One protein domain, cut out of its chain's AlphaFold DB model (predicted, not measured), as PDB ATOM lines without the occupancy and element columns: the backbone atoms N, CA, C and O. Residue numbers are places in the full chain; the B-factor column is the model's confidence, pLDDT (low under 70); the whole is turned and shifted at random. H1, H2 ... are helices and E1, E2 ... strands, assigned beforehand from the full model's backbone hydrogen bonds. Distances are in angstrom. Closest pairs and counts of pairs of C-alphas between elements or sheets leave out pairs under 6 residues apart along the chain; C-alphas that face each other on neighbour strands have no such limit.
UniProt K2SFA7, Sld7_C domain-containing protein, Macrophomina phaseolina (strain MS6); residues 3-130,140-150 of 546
ATOM      1  N   ILE A   3      14.430  33.730 -35.567       85.75
ATOM      2  CA  ILE A   3      13.269  34.231 -34.815       85.75
ATOM      3  C   ILE A   3      11.978  33.680 -35.424       85.75
ATOM      4  O   ILE A   3      11.008  33.409 -34.721       85.75
ATOM      5  N   TRP A   4      11.957  33.555 -36.751       95.44
ATOM      6  CA  TRP A   4      10.802  33.116 -37.521       95.44
ATOM      7  C   TRP A   4      11.251  32.530 -38.858       95.44
ATOM      8  O   TRP A   4      12.202  33.022 -39.468       95.44
ATOM      9  N   LYS A   5      10.525  31.515 -39.330       95.69
ATOM     10  CA  LYS A   5      10.595  31.016 -40.702       95.69
ATOM     11  C   LYS A   5       9.179  30.806 -41.229       95.69
ATOM     12  O   LYS A   5       8.353  30.228 -40.525       95.69
ATOM     13  N   GLY A   6       8.915  31.234 -42.459       96.00
ATOM     14  CA  GLY A   6       7.605  31.093 -43.084       96.00
ATOM     15  C   GLY A   6       7.557  31.648 -44.504       96.00
ATOM     16  O   GLY A   6       8.510  31.513 -45.273       96.00
ATOM     17  N   GLU A   7       6.424  32.252 -44.849       97.50
ATOM     18  CA  GLU A   7       6.129  32.791 -46.176       97.50
ATOM     19  C   GLU A   7       5.356  34.118 -46.095       97.50
ATOM     20  O   GLU A   7       4.781  34.447 -45.053       97.50
ATOM     21  N   ILE A   8       5.361  34.887 -47.190       98.12
ATOM     22  CA  ILE A   8       4.511  36.077 -47.359       98.12
ATOM     23  C   ILE A   8       3.353  35.732 -48.303       98.12
ATOM     24  O   ILE A   8       3.574  35.501 -49.491       98.12
ATOM     25  N   GLU A   9       2.124  35.751 -47.789       98.25
ATOM     26  CA  GLU A   9       0.877  35.639 -48.555       98.25
ATOM     27  C   GLU A   9       0.727  36.827 -49.524       98.25
ATOM     28  O   GLU A   9       0.873  37.989 -49.129       98.25
ATOM     29  N   LEU A  10       0.392  36.558 -50.786       98.12
ATOM     30  CA  LEU A  10       0.157  37.565 -51.823       98.12
ATOM     31  C   LEU A  10      -1.349  37.835 -52.037       98.12
ATOM     32  O   LEU A  10      -2.185  36.980 -51.737       98.12
ATOM     33  N   PRO A  11      -1.743  39.006 -52.585       96.44
ATOM     34  CA  PRO A  11      -3.157  39.351 -52.786       96.44
ATOM     35  C   PRO A  11      -3.918  38.470 -53.792       96.44
ATOM     36  O   PRO A  11      -5.145  38.510 -53.814       96.44
ATOM     37  N   ASP A  12      -3.209  37.708 -54.627       96.12
ATOM     38  CA  ASP A  12      -3.753  36.764 -55.611       96.12
ATOM     39  C   ASP A  12      -3.947  35.337 -55.056       96.12
ATOM     40  O   ASP A  12      -4.462  34.469 -55.760       96.12
ATOM     41  N   GLY A  13      -3.568  35.093 -53.796       95.88
ATOM     42  CA  GLY A  13      -3.573  33.768 -53.174       95.88
ATOM     43  C   GLY A  13      -2.306  32.946 -53.433       95.88
ATOM     44  O   GLY A  13      -2.241  31.794 -53.004       95.88
ATOM     45  N   GLY A  14      -1.299  33.513 -54.106       97.19
ATOM     46  CA  GLY A  14       0.061  32.982 -54.093       97.19
ATOM     47  C   GLY A  14       0.765  33.236 -52.754       97.19
ATOM     48  O   GLY A  14       0.264  33.953 -51.888       97.19
ATOM     49  N   ALA A  15       1.962  32.676 -52.597       97.94
ATOM     50  CA  ALA A  15       2.836  32.950 -51.461       97.94
ATOM     51  C   ALA A  15       4.304  32.999 -51.904       97.94
ATOM     52  O   ALA A  15       4.692  32.357 -52.882       97.94
ATOM     53  N   ILE A  16       5.116  33.764 -51.175       97.94
ATOM     54  CA  ILE A  16       6.572  33.830 -51.334       97.94
ATOM     55  C   ILE A  16       7.213  32.997 -50.212       97.94
ATOM     56  O   ILE A  16       7.226  33.462 -49.069       97.94
ATOM     57  N   PRO A  17       7.700  31.774 -50.500       97.69
ATOM     58  CA  PRO A  17       8.086  30.800 -49.481       97.69
ATOM     59  C   PRO A  17       9.513  30.996 -48.957       97.69
ATOM     60  O   PRO A  17      10.306  31.744 -49.529       97.69
ATOM     61  N   ASP A  18       9.866  30.222 -47.928       96.44
ATOM     62  CA  ASP A  18      11.246  30.040 -47.455       96.44
ATOM     63  C   ASP A  18      11.927  31.341 -46.988       96.44
ATOM     64  O   ASP A  18      13.113  31.554 -47.214       96.44
ATOM     65  N   ILE A  19      11.172  32.217 -46.321       97.00
ATOM     66  CA  ILE A  19      11.702  33.443 -45.715       97.00
ATOM     67  C   ILE A  19      12.072  33.153 -44.260       97.00
ATOM     68  O   ILE A  19      11.226  32.753 -43.460       97.00
ATOM     69  N   GLU A  20      13.333  33.386 -43.918       96.38
ATOM     70  CA  GLU A  20      13.916  33.260 -42.581       96.38
ATOM     71  C   GLU A  20      14.253  34.656 -42.027       96.38
ATOM     72  O   GLU A  20      14.819  35.490 -42.734       96.38
ATOM     73  N   LEU A  21      13.913  34.922 -40.762       95.94
ATOM     74  CA  LEU A  21      14.207  36.178 -40.061       95.94
ATOM     75  C   LEU A  21      15.129  35.912 -38.869       95.94
ATOM     76  O   LEU A  21      14.765  35.175 -37.951       95.94
ATOM     77  N   VAL A  22      16.311  36.531 -38.863       94.75
ATOM     78  CA  VAL A  22      17.389  36.237 -37.907       94.75
ATOM     79  C   VAL A  22      17.695  37.441 -37.013       94.75
ATOM     80  O   VAL A  22      17.778  38.584 -37.468       94.75
ATOM     81  N   ALA A  23      17.888  37.169 -35.717       92.69
ATOM     82  CA  ALA A  23      18.308  38.157 -34.730       92.69
ATOM     83  C   ALA A  23      19.821  38.412 -34.797       92.69
ATOM     84  O   ALA A  23      20.617  37.505 -34.548       92.69
ATOM     85  N   THR A  24      20.211  39.666 -35.023       86.25
ATOM     86  CA  THR A  24      21.582  40.172 -34.818       86.25
ATOM     87  C   THR A  24      21.847  40.609 -33.371       86.25
ATOM     88  O   THR A  24      22.998  40.821 -32.985       86.25
ATOM     89  N   HIS A  25      20.794  40.747 -32.557       81.06
ATOM     90  CA  HIS A  25      20.836  41.269 -31.191       81.06
ATOM     91  C   HIS A  25      19.879  40.505 -30.264       81.06
ATOM     92  O   HIS A  25      18.775  40.152 -30.671       81.06
ATOM     93  N   ASP A  26      20.263  40.334 -28.995       76.75
ATOM     94  CA  ASP A  26      19.496  39.571 -27.990       76.75
ATOM     95  C   ASP A  26      18.111  40.168 -27.660       76.75
ATOM     96  O   ASP A  26      17.246  39.483 -27.121       76.75
ATOM     97  N   ALA A  27      17.878  41.442 -27.997       76.00
ATOM     98  CA  ALA A  27      16.626  42.169 -27.766       76.00
ATOM     99  C   ALA A  27      15.614  42.036 -28.929       76.00
ATOM    100  O   ALA A  27      14.911  42.992 -29.266       76.00
ATOM    101  N   ALA A  28      15.567  40.874 -29.586       75.81
ATOM    102  CA  ALA A  28      14.633  40.608 -30.679       75.81
ATOM    103  C   ALA A  28      13.184  40.412 -30.170       75.81
ATOM    104  O   ALA A  28      12.979  39.829 -29.102       75.81
ATOM    105  N   PRO A  29      12.158  40.861 -30.919       80.25
ATOM    106  CA  PRO A  29      10.763  40.632 -30.556       80.25
ATOM    107  C   PRO A  29      10.370  39.171 -30.805       80.25
ATOM    108  O   PRO A  29      10.833  38.548 -31.759       80.25
ATOM    109  N   THR A  30       9.457  38.629 -29.997       83.88
ATOM    110  CA  THR A  30       8.898  37.294 -30.244       83.88
ATOM    111  C   THR A  30       7.935  37.325 -31.437       83.88
ATOM    112  O   THR A  30       6.938  38.058 -31.452       83.88
ATOM    113  N   LEU A  31       8.247  36.520 -32.457       86.62
ATOM    114  CA  LEU A  31       7.483  36.395 -33.706       86.62
ATOM    115  C   LEU A  31       6.748  35.043 -33.810       86.62
ATOM    116  O   LEU A  31       6.360  34.620 -34.897       86.62
ATOM    117  N   ASP A  32       6.533  34.368 -32.677       83.81
ATOM    118  CA  ASP A  32       5.827  33.088 -32.617       83.81
ATOM    119  C   ASP A  32       4.440  33.173 -33.275       83.81
ATOM    120  O   ASP A  32       3.640  34.060 -32.966       83.81
ATOM    121  N   ARG A  33       4.138  32.198 -34.144       87.06
ATOM    122  CA  ARG A  33       2.825  32.005 -34.793       87.06
ATOM    123  C   ARG A  33       2.287  33.210 -35.576       87.06
ATOM    124  O   ARG A  33       1.074  33.418 -35.618       87.06
ATOM    125  N   ILE A  34       3.160  33.990 -36.211       93.75
ATOM    126  CA  ILE A  34       2.719  34.973 -37.207       93.75
ATOM    127  C   ILE A  34       2.716  34.366 -38.615       93.75
ATOM    128  O   ILE A  34       3.630  33.609 -38.953       93.75
ATOM    129  N   SER A  35       1.739  34.739 -39.446       95.44
ATOM    130  CA  SER A  35       1.904  34.725 -40.908       95.44
ATOM    131  C   SER A  35       2.099  36.159 -41.402       95.44
ATOM    132  O   SER A  35       1.678  37.123 -40.751       95.44
ATOM    133  N   LEU A  36       2.789  36.314 -42.529       97.81
ATOM    134  CA  LEU A  36       3.004  37.610 -43.157       97.81
ATOM    135  C   LEU A  36       2.137  37.710 -44.407       97.81
ATOM    136  O   LEU A  36       2.026  36.752 -45.163       97.81
ATOM    137  N   ARG A  37       1.554  38.882 -44.655       98.00
ATOM    138  CA  ARG A  37       0.752  39.141 -45.856       98.00
ATOM    139  C   ARG A  37       1.172  40.439 -46.518       98.00
ATOM    140  O   ARG A  37       1.181  41.479 -45.870       98.00
ATOM    141  N   PHE A  38       1.496  40.401 -47.802       98.25
ATOM    142  CA  PHE A  38       1.878  41.581 -48.571       98.25
ATOM    143  C   PHE A  38       0.768  42.645 -48.546       98.25
ATOM    144  O   PHE A  38      -0.392  42.351 -48.846       98.25
ATOM    145  N   LEU A  39       1.133  43.890 -48.219       97.69
ATOM    146  CA  LEU A  39       0.249  45.055 -48.296       97.69
ATOM    147  C   LEU A  39       0.580  45.929 -49.508       97.69
ATOM    148  O   LEU A  39      -0.295  46.192 -50.330       97.69
ATOM    149  N   ALA A  40       1.821  46.417 -49.594       97.31
ATOM    150  CA  ALA A  40       2.231  47.401 -50.595       97.31
ATOM    151  C   ALA A  40       3.757  47.489 -50.748       97.31
ATOM    152  O   ALA A  40       4.508  47.159 -49.830       97.31
ATOM    153  N   VAL A  41       4.203  48.041 -51.879       96.81
ATOM    154  CA  VAL A  41       5.530  48.668 -51.994       96.81
ATOM    155  C   VAL A  41       5.416  50.117 -51.509       96.81
ATOM    156  O   VAL A  41       4.434  50.798 -51.809       96.81
ATOM    157  N   VAL A  42       6.392  50.580 -50.733       96.56
ATOM    158  CA  VAL A  42       6.364  51.851 -49.995       96.56
ATOM    159  C   VAL A  42       7.693  52.601 -50.111       96.56
ATOM    160  O   VAL A  42       8.751  51.988 -50.211       96.56
ATOM    161  N   ASP A  43       7.641  53.933 -50.076       95.25
ATOM    162  CA  ASP A  43       8.823  54.800 -49.980       95.25
ATOM    163  C   ASP A  43       9.346  54.781 -48.534       95.25
ATOM    164  O   ASP A  43       8.670  55.254 -47.615       95.25
ATOM    165  N   VAL A  44      10.540  54.218 -48.330       95.38
ATOM    166  CA  VAL A  44      11.131  53.997 -47.000       95.38
ATOM    167  C   VAL A  44      11.390  55.318 -46.277       95.38
ATOM    168  O   VAL A  44      11.222  55.395 -45.061       95.38
ATOM    169  N   SER A  45      11.710  56.389 -47.014       94.06
ATOM    170  CA  SER A  45      12.002  57.709 -46.437       94.06
ATOM    171  C   SER A  45      10.788  58.366 -45.765       94.06
ATOM    172  O   SER A  45      10.946  59.273 -44.946       94.06
ATOM    173  N   ARG A  46       9.571  57.899 -46.079       94.56
ATOM    174  CA  ARG A  46       8.307  58.425 -45.534       94.56
ATOM    175  C   ARG A  46       7.814  57.687 -44.297       94.56
ATOM    176  O   ARG A  46       6.833  58.124 -43.699       94.56
ATOM    177  N   ILE A  47       8.443  56.573 -43.924       95.06
ATOM    178  CA  ILE A  47       8.006  55.747 -42.796       95.06
ATOM    179  C   ILE A  47       8.577  56.350 -41.505       95.06
ATOM    180  O   ILE A  47       9.798  56.397 -41.346       95.06
ATOM    181  N   PRO A  48       7.741  56.836 -40.565       93.19
ATOM    182  CA  PRO A  48       8.254  57.498 -39.374       93.19
ATOM    183  C   PRO A  48       9.033  56.523 -38.487       93.19
ATOM    184  O   PRO A  48       8.482  55.532 -38.007       93.19
ATOM    185  N   LEU A  49      10.302  56.839 -38.210       88.88
ATOM    186  CA  LEU A  49      11.209  55.975 -37.440       88.88
ATOM    187  C   LEU A  49      10.682  55.615 -36.039       88.88
ATOM    188  O   LEU A  49      11.043  54.572 -35.504       88.88
ATOM    189  N   PHE A  50       9.799  56.435 -35.458       90.81
ATOM    190  CA  PHE A  50       9.171  56.153 -34.163       90.81
ATOM    191  C   PHE A  50       8.201  54.958 -34.182       90.81
ATOM    192  O   PHE A  50       7.771  54.531 -33.116       90.81
ATOM    193  N   LEU A  51       7.842  54.425 -35.357       94.06
ATOM    194  CA  LEU A  51       7.024  53.214 -35.484       94.06
ATOM    195  C   LEU A  51       7.825  51.920 -35.308       94.06
ATOM    196  O   LEU A  51       7.216  50.877 -35.074       94.06
ATOM    197  N   ALA A  52       9.156  51.968 -35.425       94.25
ATOM    198  CA  ALA A  52      10.018  50.807 -35.241       94.25
ATOM    199  C   ALA A  52      10.077  50.405 -33.760       94.25
ATOM    200  O   ALA A  52      10.432  51.214 -32.903       94.25
ATOM    201  N   ILE A  53       9.740  49.147 -33.464       91.81
ATOM    202  CA  ILE A  53       9.706  48.612 -32.087       91.81
ATOM    203  C   ILE A  53      10.905  47.727 -31.731       91.81
ATOM    204  O   ILE A  53      11.037  47.308 -30.582       91.81
ATOM    205  N   SER A  54      11.778  47.430 -32.692       90.88
ATOM    206  CA  SER A  54      13.009  46.668 -32.478       90.88
ATOM    207  C   SER A  54      14.096  47.082 -33.477       90.88
ATOM    208  O   SER A  54      13.796  47.765 -34.462       90.88
ATOM    209  N   PRO A  55      15.352  46.640 -33.281       92.56
ATOM    210  CA  PRO A  55      16.369  46.703 -34.324       92.56
ATOM    211  C   PRO A  55      15.943  45.962 -35.608       92.56
ATOM    212  O   PRO A  55      15.069  45.087 -35.537       92.56
ATOM    213  N   PRO A  56      16.573  46.262 -36.762       94.69
ATOM    214  CA  PRO A  56      16.382  45.503 -37.991       94.69
ATOM    215  C   PRO A  56      16.840  44.050 -37.839       94.69
ATOM    216  O   PRO A  56      17.894  43.770 -37.266       94.69
ATOM    217  N   LEU A  57      16.057  43.141 -38.404       95.19
ATOM    218  CA  LEU A  57      16.348  41.718 -38.527       95.19
ATOM    219  C   LEU A  57      17.072  41.464 -39.856       95.19
ATOM    220  O   LEU A  57      16.849  42.195 -40.823       95.19
ATOM    221  N   GLU A  58      17.919  40.441 -39.929       95.38
ATOM    222  CA  GLU A  58      18.476  39.973 -41.209       95.38
ATOM    223  C   GLU A  58      17.519  38.974 -41.872       95.38
ATOM    224  O   GLU A  58      16.910  38.150 -41.185       95.38
ATOM    225  N   VAL A  59      17.381  39.051 -43.199       96.44
ATOM    226  CA  VAL A  59      16.448  38.224 -43.978       96.44
ATOM    227  C   VAL A  59      17.216  37.219 -44.834       96.44
ATOM    228  O   VAL A  59      18.057  37.601 -45.650       96.44
ATOM    229  N   TYR A  60      16.895  35.940 -44.661       95.75
ATOM    230  CA  TYR A  60      17.509  34.808 -45.353       95.75
ATOM    231  C   TYR A  60      16.463  34.038 -46.182       95.75
ATOM    232  O   TYR A  60      15.264  34.103 -45.910       95.75
ATOM    233  N   SER A  61      16.912  33.372 -47.251       95.75
ATOM    234  CA  SER A  61      16.081  32.589 -48.178       95.75
ATOM    235  C   SER A  61      16.962  31.764 -49.115       95.75
ATOM    236  O   SER A  61      17.823  32.318 -49.805       95.75
ATOM    237  N   GLN A  62      16.695  30.463 -49.212       95.00
ATOM    238  CA  GLN A  62      17.328  29.530 -50.154       95.00
ATOM    239  C   GLN A  62      16.495  29.401 -51.450       95.00
ATOM    240  O   GLN A  62      17.009  29.012 -52.498       95.00
ATOM    241  N   SER A  63      15.217  29.794 -51.407       96.75
ATOM    242  CA  SER A  63      14.327  29.926 -52.568       96.75
ATOM    243  C   SER A  63      14.798  31.000 -53.564       96.75
ATOM    244  O   SER A  63      14.722  32.202 -53.304       96.75
ATOM    245  N   GLN A  64      15.189  30.571 -54.769       96.00
ATOM    246  CA  GLN A  64      15.497  31.470 -55.893       96.00
ATOM    247  C   GLN A  64      14.279  32.308 -56.326       96.00
ATOM    248  O   GLN A  64      14.437  33.437 -56.781       96.00
ATOM    249  N   VAL A  65      13.058  31.779 -56.181       96.75
ATOM    250  CA  VAL A  65      11.814  32.506 -56.507       96.75
ATOM    251  C   VAL A  65      11.663  33.720 -55.589       96.75
ATOM    252  O   VAL A  65      11.374  34.822 -56.050       96.75
ATOM    253  N   THR A  66      11.936  33.518 -54.302       96.88
ATOM    254  CA  THR A  66      11.872  34.534 -53.248       96.88
ATOM    255  C   THR A  66      12.952  35.594 -53.435       96.88
ATOM    256  O   THR A  66      12.644  36.785 -53.411       96.88
ATOM    257  N   GLN A  67      14.190  35.182 -53.729       94.56
ATOM    258  CA  GLN A  67      15.279  36.096 -54.096       94.56
ATOM    259  C   GLN A  67      14.898  36.954 -55.312       94.56
ATOM    260  O   GLN A  67      14.918  38.180 -55.231       94.56
ATOM    261  N   ASN A  68      14.458  36.331 -56.413       95.38
ATOM    262  CA  ASN A  68      14.064  37.039 -57.635       95.38
ATOM    263  C   ASN A  68      12.914  38.035 -57.395       95.38
ATOM    264  O   ASN A  68      12.923  39.122 -57.972       95.38
ATOM    265  N   TRP A  69      11.941  37.685 -56.549       96.31
ATOM    266  CA  TRP A  69      10.818  38.556 -56.186       96.31
ATOM    267  C   TRP A  69      11.268  39.781 -55.382       96.31
ATOM    268  O   TRP A  69      10.921  40.908 -55.741       96.31
ATOM    269  N   PHE A  70      12.104  39.591 -54.354       96.38
ATOM    270  CA  PHE A  70      12.690  40.708 -53.606       96.38
ATOM    271  C   PHE A  70      13.538  41.612 -54.508       96.38
ATOM    272  O   PHE A  70      13.384  42.832 -54.458       96.38
ATOM    273  N   CYS A  71      14.372  41.043 -55.385       93.69
ATOM    274  CA  CYS A  71      15.138  41.821 -56.355       93.69
ATOM    275  C   CYS A  71      14.232  42.648 -57.276       93.69
ATOM    276  O   CYS A  71      14.452  43.845 -57.438       93.69
ATOM    277  N   ALA A  72      13.196  42.037 -57.859       93.69
ATOM    278  CA  ALA A  72      12.301  42.705 -58.801       93.69
ATOM    279  C   ALA A  72      11.552  43.903 -58.185       93.69
ATOM    280  O   ALA A  72      11.221  44.841 -58.906       93.69
ATOM    281  N   LEU A  73      11.308  43.892 -56.870       94.19
ATOM    282  CA  LEU A  73      10.605  44.963 -56.156       94.19
ATOM    283  C   LEU A  73      11.541  46.005 -55.515       94.19
ATOM    284  O   LEU A  73      11.198  47.184 -55.485       94.19
ATOM    285  N   LEU A  74      12.713  45.601 -55.010       94.06
ATOM    286  CA  LEU A  74      13.657  46.493 -54.311       94.06
ATOM    287  C   LEU A  74      14.719  47.105 -55.247       94.06
ATOM    288  O   LEU A  74      15.242  48.188 -54.974       94.06
ATOM    289  N   LEU A  75      15.016  46.431 -56.364       91.19
ATOM    290  CA  LEU A  75      15.874  46.918 -57.456       91.19
ATOM    291  C   LEU A  75      15.050  47.383 -58.672       91.19
ATOM    292  O   LEU A  75      15.590  48.002 -59.586       91.19
ATOM    293  N   GLY A  76      13.736  47.131 -58.678       81.69
ATOM    294  CA  GLY A  76      12.785  47.641 -59.669       81.69
ATOM    295  C   GLY A  76      12.608  49.155 -59.565       81.69
ATOM    296  O   GLY A  76      11.606  49.639 -59.041       81.69
ATOM    297  N   GLY A  77      13.599  49.908 -60.045       65.38
ATOM    298  CA  GLY A  77      13.620  51.365 -60.011       65.38
ATOM    299  C   GLY A  77      12.411  51.957 -60.730       65.38
ATOM    300  O   GLY A  77      12.363  51.996 -61.954       65.38
ATOM    301  N   HIS A  78      11.446  52.471 -59.967       55.72
ATOM    302  CA  HIS A  78      10.200  53.030 -60.502       55.72
ATOM    303  C   HIS A  78      10.367  54.430 -61.141       55.72
ATOM    304  O   HIS A  78       9.380  55.126 -61.401       55.72
ATOM    305  N   GLY A  79      11.616  54.850 -61.371       56.00
ATOM    306  CA  GLY A  79      11.983  56.099 -62.025       56.00
ATOM    307  C   GLY A  79      11.753  56.021 -63.532       56.00
ATOM    308  O   GLY A  79      12.294  55.159 -64.214       56.00
ATOM    309  N   LEU A  80      10.959  56.953 -64.058       55.53
ATOM    310  CA  LEU A  80      10.735  57.101 -65.501       55.53
ATOM    311  C   LEU A  80      11.912  57.798 -66.216       55.53
ATOM    312  O   LEU A  80      11.918  57.885 -67.445       55.53
ATOM    313  N   GLU A  81      12.907  58.281 -65.467       66.12
ATOM    314  CA  GLU A  81      14.166  58.791 -66.009       66.12
ATOM    315  C   GLU A  81      15.075  57.633 -66.419       66.12
ATOM    316  O   GLU A  81      15.672  56.943 -65.597       66.12
ATOM    317  N   LYS A  82      15.180  57.445 -67.733       64.50
ATOM    318  CA  LYS A  82      15.922  56.361 -68.388       64.50
ATOM    319  C   LYS A  82      17.441  56.392 -68.146       64.50
ATOM    320  O   LYS A  82      18.111  55.398 -68.410       64.50
ATOM    321  N   ASP A  83      17.945  57.525 -67.665       61.81
ATOM    322  CA  ASP A  83      19.367  57.826 -67.486       61.81
ATOM    323  C   ASP A  83      19.756  57.970 -65.996       61.81
ATOM    324  O   ASP A  83      20.867  58.398 -65.683       61.81
ATOM    325  N   ALA A  84      18.854  57.633 -65.064       70.00
ATOM    326  CA  ALA A  84      19.138  57.653 -63.630       70.00
ATOM    327  C   ALA A  84      20.027  56.463 -63.221       70.00
ATOM    328  O   ALA A  84      19.658  55.307 -63.425       70.00
ATOM    329  N   GLU A  85      21.184  56.747 -62.612       80.06
ATOM    330  CA  GLU A  85      22.061  55.726 -62.022       80.06
ATOM    331  C   GLU A  85      21.312  54.878 -60.984       80.06
ATOM    332  O   GLU A  85      20.519  55.390 -60.187       80.06
ATOM    333  N   HIS A  86      21.587  53.573 -60.953       86.06
ATOM    334  CA  HIS A  86      20.907  52.677 -60.028       86.06
ATOM    335  C   HIS A  86      21.325  52.955 -58.579       86.06
ATOM    336  O   HIS A  86      22.512  53.090 -58.275       86.06
ATOM    337  N   TRP A  87      20.363  52.964 -57.650       89.00
ATOM    338  CA  TRP A  87      20.632  53.322 -56.249       89.00
ATOM    339  C   TRP A  87      21.704  52.429 -55.598       89.00
ATOM    340  O   TRP A  87      22.464  52.902 -54.763       89.00
ATOM    341  N   TRP A  88      21.805  51.158 -56.002       85.75
ATOM    342  CA  TRP A  88      22.796  50.214 -55.473       85.75
ATOM    343  C   TRP A  88      24.203  50.391 -56.062       85.75
ATOM    344  O   TRP A  88      25.168  49.917 -55.466       85.75
ATOM    345  N   GLU A  89      24.342  51.077 -57.200       85.56
ATOM    346  CA  GLU A  89      25.637  51.400 -57.821       85.56
ATOM    347  C   GLU A  89      26.250  52.677 -57.217       85.56
ATOM    348  O   GLU A  89      27.466  52.864 -57.259       85.56
ATOM    349  N   GLN A  90      25.428  53.534 -56.600       84.38
ATOM    350  CA  GLN A  90      25.842  54.802 -56.000       84.38
ATOM    351  C   GLN A  90      26.498  54.620 -54.615       84.38
ATOM    352  O   GLN A  90      25.816  54.246 -53.659       84.38
ATOM    353  N   PRO A  91      27.781  54.999 -54.421       79.94
ATOM    354  CA  PRO A  91      28.468  54.858 -53.127       79.94
ATOM    355  C   PRO A  91      27.883  55.700 -51.978       79.94
ATOM    356  O   PRO A  91      28.254  55.510 -50.822       79.94
ATOM    357  N   SER A  92      27.000  56.653 -52.284       82.50
ATOM    358  CA  SER A  92      26.257  57.464 -51.313       82.50
ATOM    359  C   SER A  92      25.032  56.762 -50.724       82.50
ATOM    360  O   SER A  92      24.547  57.175 -49.669       82.50
ATOM    361  N   THR A  93      24.494  55.751 -51.407       84.31
ATOM    362  CA  THR A  93      23.099  55.332 -51.242       84.31
ATOM    363  C   THR A  93      23.035  53.950 -50.590       84.31
ATOM    364  O   THR A  93      22.988  52.901 -51.225       84.31
ATOM    365  N   ILE A  94      23.072  53.973 -49.258       89.94
ATOM    366  CA  ILE A  94      23.270  52.806 -48.380       89.94
ATOM    367  C   ILE A  94      22.007  51.920 -48.253       89.94
ATOM    368  O   ILE A  94      22.080  50.789 -47.770       89.94
ATOM    369  N   GLN A  95      20.838  52.398 -48.681       92.94
ATOM    370  CA  GLN A  95      19.545  51.734 -48.484       92.94
ATOM    371  C   GLN A  95      18.634  51.925 -49.703       92.94
ATOM    372  O   GLN A  95      18.672  52.977 -50.342       92.94
ATOM    373  N   SER A  96      17.790  50.933 -49.998       93.75
ATOM    374  CA  SER A  96      16.792  51.032 -51.059       93.75
ATOM    375  C   SER A  96      15.760  52.131 -50.753       93.75
ATOM    376  O   SER A  96      15.224  52.172 -49.643       93.75
ATOM    377  N   PRO A  97      15.425  53.007 -51.720       93.69
ATOM    378  CA  PRO A  97      14.392  54.027 -51.527       93.69
ATOM    379  C   PRO A  97      12.990  53.404 -51.431       93.69
ATOM    380  O   PRO A  97      12.102  53.959 -50.789       93.69
ATOM    381  N   LEU A  98      12.802  52.233 -52.049       95.00
ATOM    382  CA  LEU A  98      11.598  51.417 -51.940       95.00
ATOM    383  C   LEU A  98      11.794  50.287 -50.927       95.00
ATOM    384  O   LEU A  98      12.881  49.725 -50.801       95.00
ATOM    385  N   GLY A  99      10.714  49.941 -50.238       96.56
ATOM    386  CA  GLY A  99      10.601  48.799 -49.342       96.56
ATOM    387  C   GLY A  99       9.270  48.082 -49.552       96.56
ATOM    388  O   GLY A  99       8.363  48.603 -50.198       96.56
ATOM    389  N   ILE A 100       9.144  46.879 -49.003       98.00
ATOM    390  CA  ILE A 100       7.926  46.067 -49.058       98.00
ATOM    391  C   ILE A 100       7.318  46.036 -47.661       98.00
ATOM    392  O   ILE A 100       7.968  45.608 -46.707       98.00
ATOM    393  N   LEU A 101       6.068  46.472 -47.538       98.12
ATOM    394  CA  LEU A 101       5.313  46.408 -46.296       98.12
ATOM    395  C   LEU A 101       4.444  45.146 -46.288       98.12
ATOM    396  O   LEU A 101       3.614  44.950 -47.180       98.12
ATOM    397  N   ALA A 102       4.605  44.315 -45.262       98.25
ATOM    398  CA  ALA A 102       3.746  43.169 -44.989       98.25
ATOM    399  C   ALA A 102       2.985  43.362 -43.669       98.25
ATOM    400  O   ALA A 102       3.543  43.839 -42.685       98.25
ATOM    401  N   GLN A 103       1.717  42.969 -43.631       97.56
ATOM    402  CA  GLN A 103       0.934  42.853 -42.407       97.56
ATOM    403  C   GLN A 103       1.389  41.629 -41.617       97.56
ATOM    404  O   GLN A 103       1.587  40.558 -42.192       97.56
ATOM    405  N   ILE A 104       1.484  41.774 -40.298       96.25
ATOM    406  CA  ILE A 104       1.681  40.668 -39.367       96.25
ATOM    407  C   ILE A 104       0.294  40.163 -38.953       96.25
ATOM    408  O   ILE A 104      -0.419  40.819 -38.193       96.25
ATOM    409  N   GLN A 105      -0.106  39.000 -39.464       95.25
ATOM    410  CA  GLN A 105      -1.292  38.291 -38.986       95.25
ATOM    411  C   GLN A 105      -0.907  37.475 -37.751       95.25
ATOM    412  O   GLN A 105       0.083  36.745 -37.769       95.25
ATOM    413  N   ARG A 106      -1.670  37.609 -36.663       89.88
ATOM    414  CA  ARG A 106      -1.387  36.970 -35.369       89.88
ATOM    415  C   ARG A 106      -2.687  36.547 -34.687       89.88
ATOM    416  O   ARG A 106      -3.636  37.327 -34.638       89.88
ATOM    417  N   GLU A 107      -2.706  35.351 -34.095       84.56
ATOM    418  CA  GLU A 107      -3.769  34.932 -33.168       84.56
ATOM    419  C   GLU A 107      -3.846  35.934 -31.995       84.56
ATOM    420  O   GLU A 107      -2.861  36.144 -31.282       84.56
ATOM    421  N   THR A 108      -4.987  36.608 -31.811       70.94
ATOM    422  CA  THR A 108      -5.078  37.814 -30.965       70.94
ATOM    423  C   THR A 108      -4.749  37.542 -29.495       70.94
ATOM    424  O   THR A 108      -5.572  37.011 -28.747       70.94
ATOM    425  N   THR A 109      -3.563  37.969 -29.062       69.38
ATOM    426  CA  THR A 109      -3.099  37.903 -27.672       69.38
ATOM    427  C   THR A 109      -3.144  39.295 -27.037       69.38
ATOM    428  O   THR A 109      -2.570  40.248 -27.554       69.38
ATOM    429  N   ASN A 110      -3.843  39.427 -25.905       69.69
ATOM    430  CA  ASN A 110      -4.019  40.709 -25.210       69.69
ATOM    431  C   ASN A 110      -2.762  41.096 -24.404       69.69
ATOM    432  O   ASN A 110      -2.715  40.912 -23.188       69.69
ATOM    433  N   SER A 111      -1.743  41.641 -25.073       74.00
ATOM    434  CA  SER A 111      -0.559  42.244 -24.442       74.00
ATOM    435  C   SER A 111      -0.721  43.755 -24.229       74.00
ATOM    436  O   SER A 111      -1.264  44.451 -25.081       74.00
ATOM    437  N   ALA A 112      -0.206  44.291 -23.115       77.56
ATOM    438  CA  ALA A 112      -0.242  45.736 -22.836       77.56
ATOM    439  C   ALA A 112       0.825  46.544 -23.616       77.56
ATOM    440  O   ALA A 112       0.649  47.738 -23.892       77.56
ATOM    441  N   SER A 113       1.934  45.895 -23.982       80.56
ATOM    442  CA  SER A 113       2.975  46.445 -24.855       80.56
ATOM    443  C   SER A 113       2.432  46.756 -26.261       80.56
ATOM    444  O   SER A 113       1.478  46.115 -26.700       80.56
ATOM    445  N   PRO A 114       2.990  47.754 -26.981       82.69
ATOM    446  CA  PRO A 114       2.731  47.902 -28.416       82.69
ATOM    447  C   PRO A 114       3.194  46.637 -29.154       82.69
ATOM    448  O   PRO A 114       4.241  46.079 -28.828       82.69
ATOM    449  N   THR A 115       2.402  46.169 -30.115       90.75
ATOM    450  CA  THR A 115       2.656  44.905 -30.820       90.75
ATOM    451  C   THR A 115       3.208  45.127 -32.222       90.75
ATOM    452  O   THR A 115       2.959  46.161 -32.835       90.75
ATOM    453  N   ALA A 116       3.957  44.149 -32.736       93.38
ATOM    454  CA  ALA A 116       4.348  44.121 -34.140       93.38
ATOM    455  C   ALA A 116       3.088  43.901 -34.994       93.38
ATOM    456  O   ALA A 116       2.496  42.822 -34.936       93.38
ATOM    457  N   THR A 117       2.671  44.918 -35.747       94.94
ATOM    458  CA  THR A 117       1.480  44.887 -36.618       94.94
ATOM    459  C   THR A 117       1.846  44.843 -38.098       94.94
ATOM    460  O   THR A 117       1.099  44.286 -38.904       94.94
ATOM    461  N   GLU A 118       3.019  45.358 -38.461       96.88
ATOM    462  CA  GLU A 118       3.565  45.320 -39.814       96.88
ATOM    463  C   GLU A 118       5.068  44.992 -39.786       96.88
ATOM    464  O   GLU A 118       5.753  45.171 -38.778       96.88
ATOM    465  N   MET A 119       5.590  44.518 -40.914       97.56
ATOM    466  CA  MET A 119       7.001  44.233 -41.154       97.56
ATOM    467  C   MET A 119       7.439  44.972 -42.423       97.56
ATOM    468  O   MET A 119       6.850  44.772 -43.488       97.56
ATOM    469  N   LEU A 120       8.454  45.829 -42.317       98.12
ATOM    470  CA  LEU A 120       9.032  46.564 -43.442       98.12
ATOM    471  C   LEU A 120      10.318  45.889 -43.916       98.12
ATOM    472  O   LEU A 120      11.334  45.963 -43.228       98.12
ATOM    473  N   PHE A 121      10.290  45.303 -45.107       98.06
ATOM    474  CA  PHE A 121      11.462  44.750 -45.780       98.06
ATOM    475  C   PHE A 121      12.122  45.806 -46.674       98.06
ATOM    476  O   PHE A 121      11.430  46.515 -47.406       98.06
ATOM    477  N   TYR A 122      13.449  45.890 -46.669       97.12
ATOM    478  CA  TYR A 122      14.223  46.765 -47.556       97.12
ATOM    479  C   TYR A 122      15.591  46.149 -47.875       97.12
ATOM    480  O   TYR A 122      16.070  45.280 -47.146       97.12
ATOM    481  N   ALA A 123      16.232  46.612 -48.950       95.81
ATOM    482  CA  ALA A 123      17.592  46.215 -49.298       95.81
ATOM    483  C   ALA A 123      18.610  47.239 -48.775       95.81
ATOM    484  O   ALA A 123      18.353  48.443 -48.721       95.81
ATOM    485  N   HIS A 124      19.781  46.750 -48.393       93.69
ATOM    486  CA  HIS A 124      20.894  47.516 -47.856       93.69
ATOM    487  C   HIS A 124      22.138  47.227 -48.693       93.69
ATOM    488  O   HIS A 124      22.464  46.072 -48.971       93.69
ATOM    489  N   ASN A 125      22.834  48.289 -49.091       91.00
ATOM    490  CA  ASN A 125      24.187  48.181 -49.604       91.00
ATOM    491  C   ASN A 125      25.148  48.422 -48.426       91.00
ATOM    492  O   ASN A 125      25.219  49.560 -47.952       91.00
ATOM    493  N   PRO A 126      25.889  47.403 -47.945       81.94
ATOM    494  CA  PRO A 126      26.865  47.587 -46.866       81.94
ATOM    495  C   PRO A 126      28.034  48.505 -47.272       81.94
ATOM    496  O   PRO A 126      28.776  48.985 -46.414       81.94
ATOM    497  N   GLY A 127      28.182  48.778 -48.574       70.44
ATOM    498  CA  GLY A 127      29.198  49.645 -49.148       70.44
ATOM    499  C   GLY A 127      30.573  48.985 -49.230       70.44
ATOM    500  O   GLY A 127      30.898  48.043 -48.507       70.44
ATOM    501  N   SER A 128      31.435  49.527 -50.092       58.56
ATOM    502  CA  SER A 128      32.849  49.135 -50.162       58.56
ATOM    503  C   SER A 128      33.653  49.808 -49.035       58.56
ATOM    504  O   SER A 128      34.536  50.634 -49.262       58.56
ATOM    505  N   LEU A 129      33.255  49.510 -47.793       54.53
ATOM    506  CA  LEU A 129      33.898  49.934 -46.542       54.53
ATOM    507  C   LEU A 129      34.510  48.756 -45.766       54.53
ATOM    508  O   LEU A 129      35.125  48.967 -44.724       54.53
ATOM    509  N   ALA A 130      34.367  47.527 -46.270       52.09
ATOM    510  CA  ALA A 130      35.176  46.403 -45.816       52.09
ATOM    511  C   ALA A 130      36.642  46.646 -46.212       52.09
ATOM    512  O   ALA A 130      36.932  46.916 -47.379       52.09
ATOM    513  N   SER A 140      30.204  42.740 -53.389       64.38
ATOM    514  CA  SER A 140      29.371  43.470 -52.419       64.38
ATOM    515  C   SER A 140      27.889  43.080 -52.500       64.38
ATOM    516  O   SER A 140      27.078  43.773 -53.111       64.38
ATOM    517  N   ALA A 141      27.541  41.952 -51.883       83.38
ATOM    518  CA  ALA A 141      26.197  41.408 -51.886       83.38
ATOM    519  C   ALA A 141      25.231  42.319 -51.122       83.38
ATOM    520  O   ALA A 141      25.471  42.684 -49.969       83.38
ATOM    521  N   LEU A 142      24.124  42.663 -51.778       89.38
ATOM    522  CA  LEU A 142      23.034  43.420 -51.171       89.38
ATOM    523  C   LEU A 142      22.329  42.545 -50.129       89.38
ATOM    524  O   LEU A 142      21.845  41.458 -50.450       89.38
ATOM    525  N   THR A 143      22.260  43.018 -48.886       94.19
ATOM    526  CA  THR A 143      21.538  42.327 -47.811       94.19
ATOM    527  C   THR A 143      20.097  42.816 -47.747       94.19
ATOM    528  O   THR A 143      19.807  43.979 -48.028       94.19
ATOM    529  N   ILE A 144      19.170  41.936 -47.368       96.38
ATOM    530  CA  ILE A 144      17.778  42.308 -47.102       96.38
ATOM    531  C   ILE A 144      17.588  42.340 -45.586       96.38
ATOM    532  O   ILE A 144      18.016  41.428 -44.875       96.38
ATOM    533  N   HIS A 145      16.946  43.397 -45.097       97.00
ATOM    534  CA  HIS A 145      16.614  43.573 -43.688       97.00
ATOM    535  C   HIS A 145      15.114  43.786 -43.506       97.00
ATOM    536  O   HIS A 145      14.441  44.298 -44.402       97.00
ATOM    537  N   ALA A 146      14.603  43.413 -42.333       97.12
ATOM    538  CA  ALA A 146      13.203  43.575 -41.963       97.12
ATOM    539  C   ALA A 146      13.073  44.339 -40.635       97.12
ATOM    540  O   ALA A 146      13.662  43.938 -39.634       97.12
ATOM    541  N   ILE A 147      12.306  45.432 -40.604       96.44
ATOM    542  CA  ILE A 147      11.994  46.186 -39.379       96.44
ATOM    543  C   ILE A 147      10.545  45.902 -38.956       96.44
ATOM    544  O   ILE A 147       9.620  46.241 -39.700       96.44
ATOM    545  N   PRO A 148      10.325  45.344 -37.752       96.00
ATOM    546  CA  PRO A 148       9.013  45.289 -37.114       96.00
ATOM    547  C   PRO A 148       8.492  46.691 -36.767       96.00
ATOM    548  O   PRO A 148       9.151  47.463 -36.063       96.00
ATOM    549  N   LEU A 149       7.286  47.001 -37.239       96.06
ATOM    550  CA  LEU A 149       6.580  48.262 -37.016       96.06
ATOM    551  C   LEU A 149       5.330  48.055 -36.149       96.06
ATOM    552  O   LEU A 149       4.762  46.961 -36.097       96.06
ATOM    553  N   SER A 150       4.895  49.124 -35.475       94.44
ATOM    554  CA  SER A 150       3.687  49.119 -34.647       94.44
ATOM    555  C   SER A 150       2.766  50.315 -34.905       94.44
ATOM    556  O   SER A 150       2.979  51.422 -34.402       94.44
TER     557      SER A 150
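AT A GLANCE: This is residues 3 to 130 and 140 to 150 of the 546 residues of the protein "Sld7_C domain-containing protein" of Macrophomina phaseolina (strain MS6) (UniProt K2SFA7). The domain is a small closed barrel of seven strands, with one helix, H1, packed across its outside. Two loop tips stick out at the far ends of the long axis, residues 79 to 84 and residues 108 to 113. The printed part has 139 residues, in the order E1, E2, E3, E4, H1, E5, E6, E7, and the barrel is mixed, with antiparallel neighbours except for the parallel pair E3 and E1. The class is mostly strand, although 66 of the 139 residues, under half, are in named elements. The whole is compact, with a radius of gyration of the C-alphas of 15.4 A, and spans 51 by 34 by 28 A.

HOW THE PARTS SIT: E1, residues 3 to 9, and E2, residues 15 to 22, form an antiparallel hairpin, with N 6 and O 19 2.9 A apart. On the other side of E2 is E4, residues 57 to 60, antiparallel, with N 20 and O 60 at 2.9 A. E4 is staggered, pairing with E2 over residues 58 to 60 and over 57 to 58 with E7, residues 143 to 149, where N 57 and O 146 are 2.8 A apart. E7 is antiparallel to E6, residues 118 to 124, with N 147 and O 120 at 2.8 A. E6 forms an antiparallel hairpin with E5, residues 95 to 106, with N 100 and O 121 at 2.8 A. E5 is antiparallel to E3, residues 34 to 43, with N 103 and O 37 at 2.7 A. E3 and E1 are parallel and close the ring, with N 9 and O 36 at 2.8 A. H1, residues 64 to 74, is on the barrel, outside it, at a height over the sheet of 7.5 A. It lies only just over E2 and E5, with 3 C-alphas falling on each, and runs across the strands, at 89 degrees to E2 on the local plane. Its closest C-alphas are Thr 66 to Ile 16 of E2, 5.7 A, and Leu 74 to Leu 98 of E5, 5.8 A. Every O i to N i+4 pair in H1 is within hydrogen-bond range.

IN THESE COORDINATES: E1 begins at C-alpha 3, (13.269, 34.231, -34.815), and is 18.6 A long. E2 measures 20.2 A and bends by 58 degrees at residue 18; E3, 24.4 A, bends by 65 degrees at residue 40. E4 measures 9.8 A and H1 15.2 A. E5, the longest strand by residues, measures 28.8 A and bends by 78 degrees at residue 98. E6 measures 19.2 A and E7 19.4 A, ending at C-alpha 149, (6.580, 48.262, -37.016).

THE WHOLE: The C-alphas of Asp 83 and Asn 110, the two farthest apart, are 51.3 A apart. Residues 131 to 139 are not printed, and C-alphas 130 and 140 are 9.3 A apart across this cut. The links E2 to E3, E3 to E4, H1 to E5 and E5 to E6 are long. Mean pLDDT of the printed part is 89.0; it is under 70 at residues 77 to 83, 109 to 110, 128 to 130 and 140.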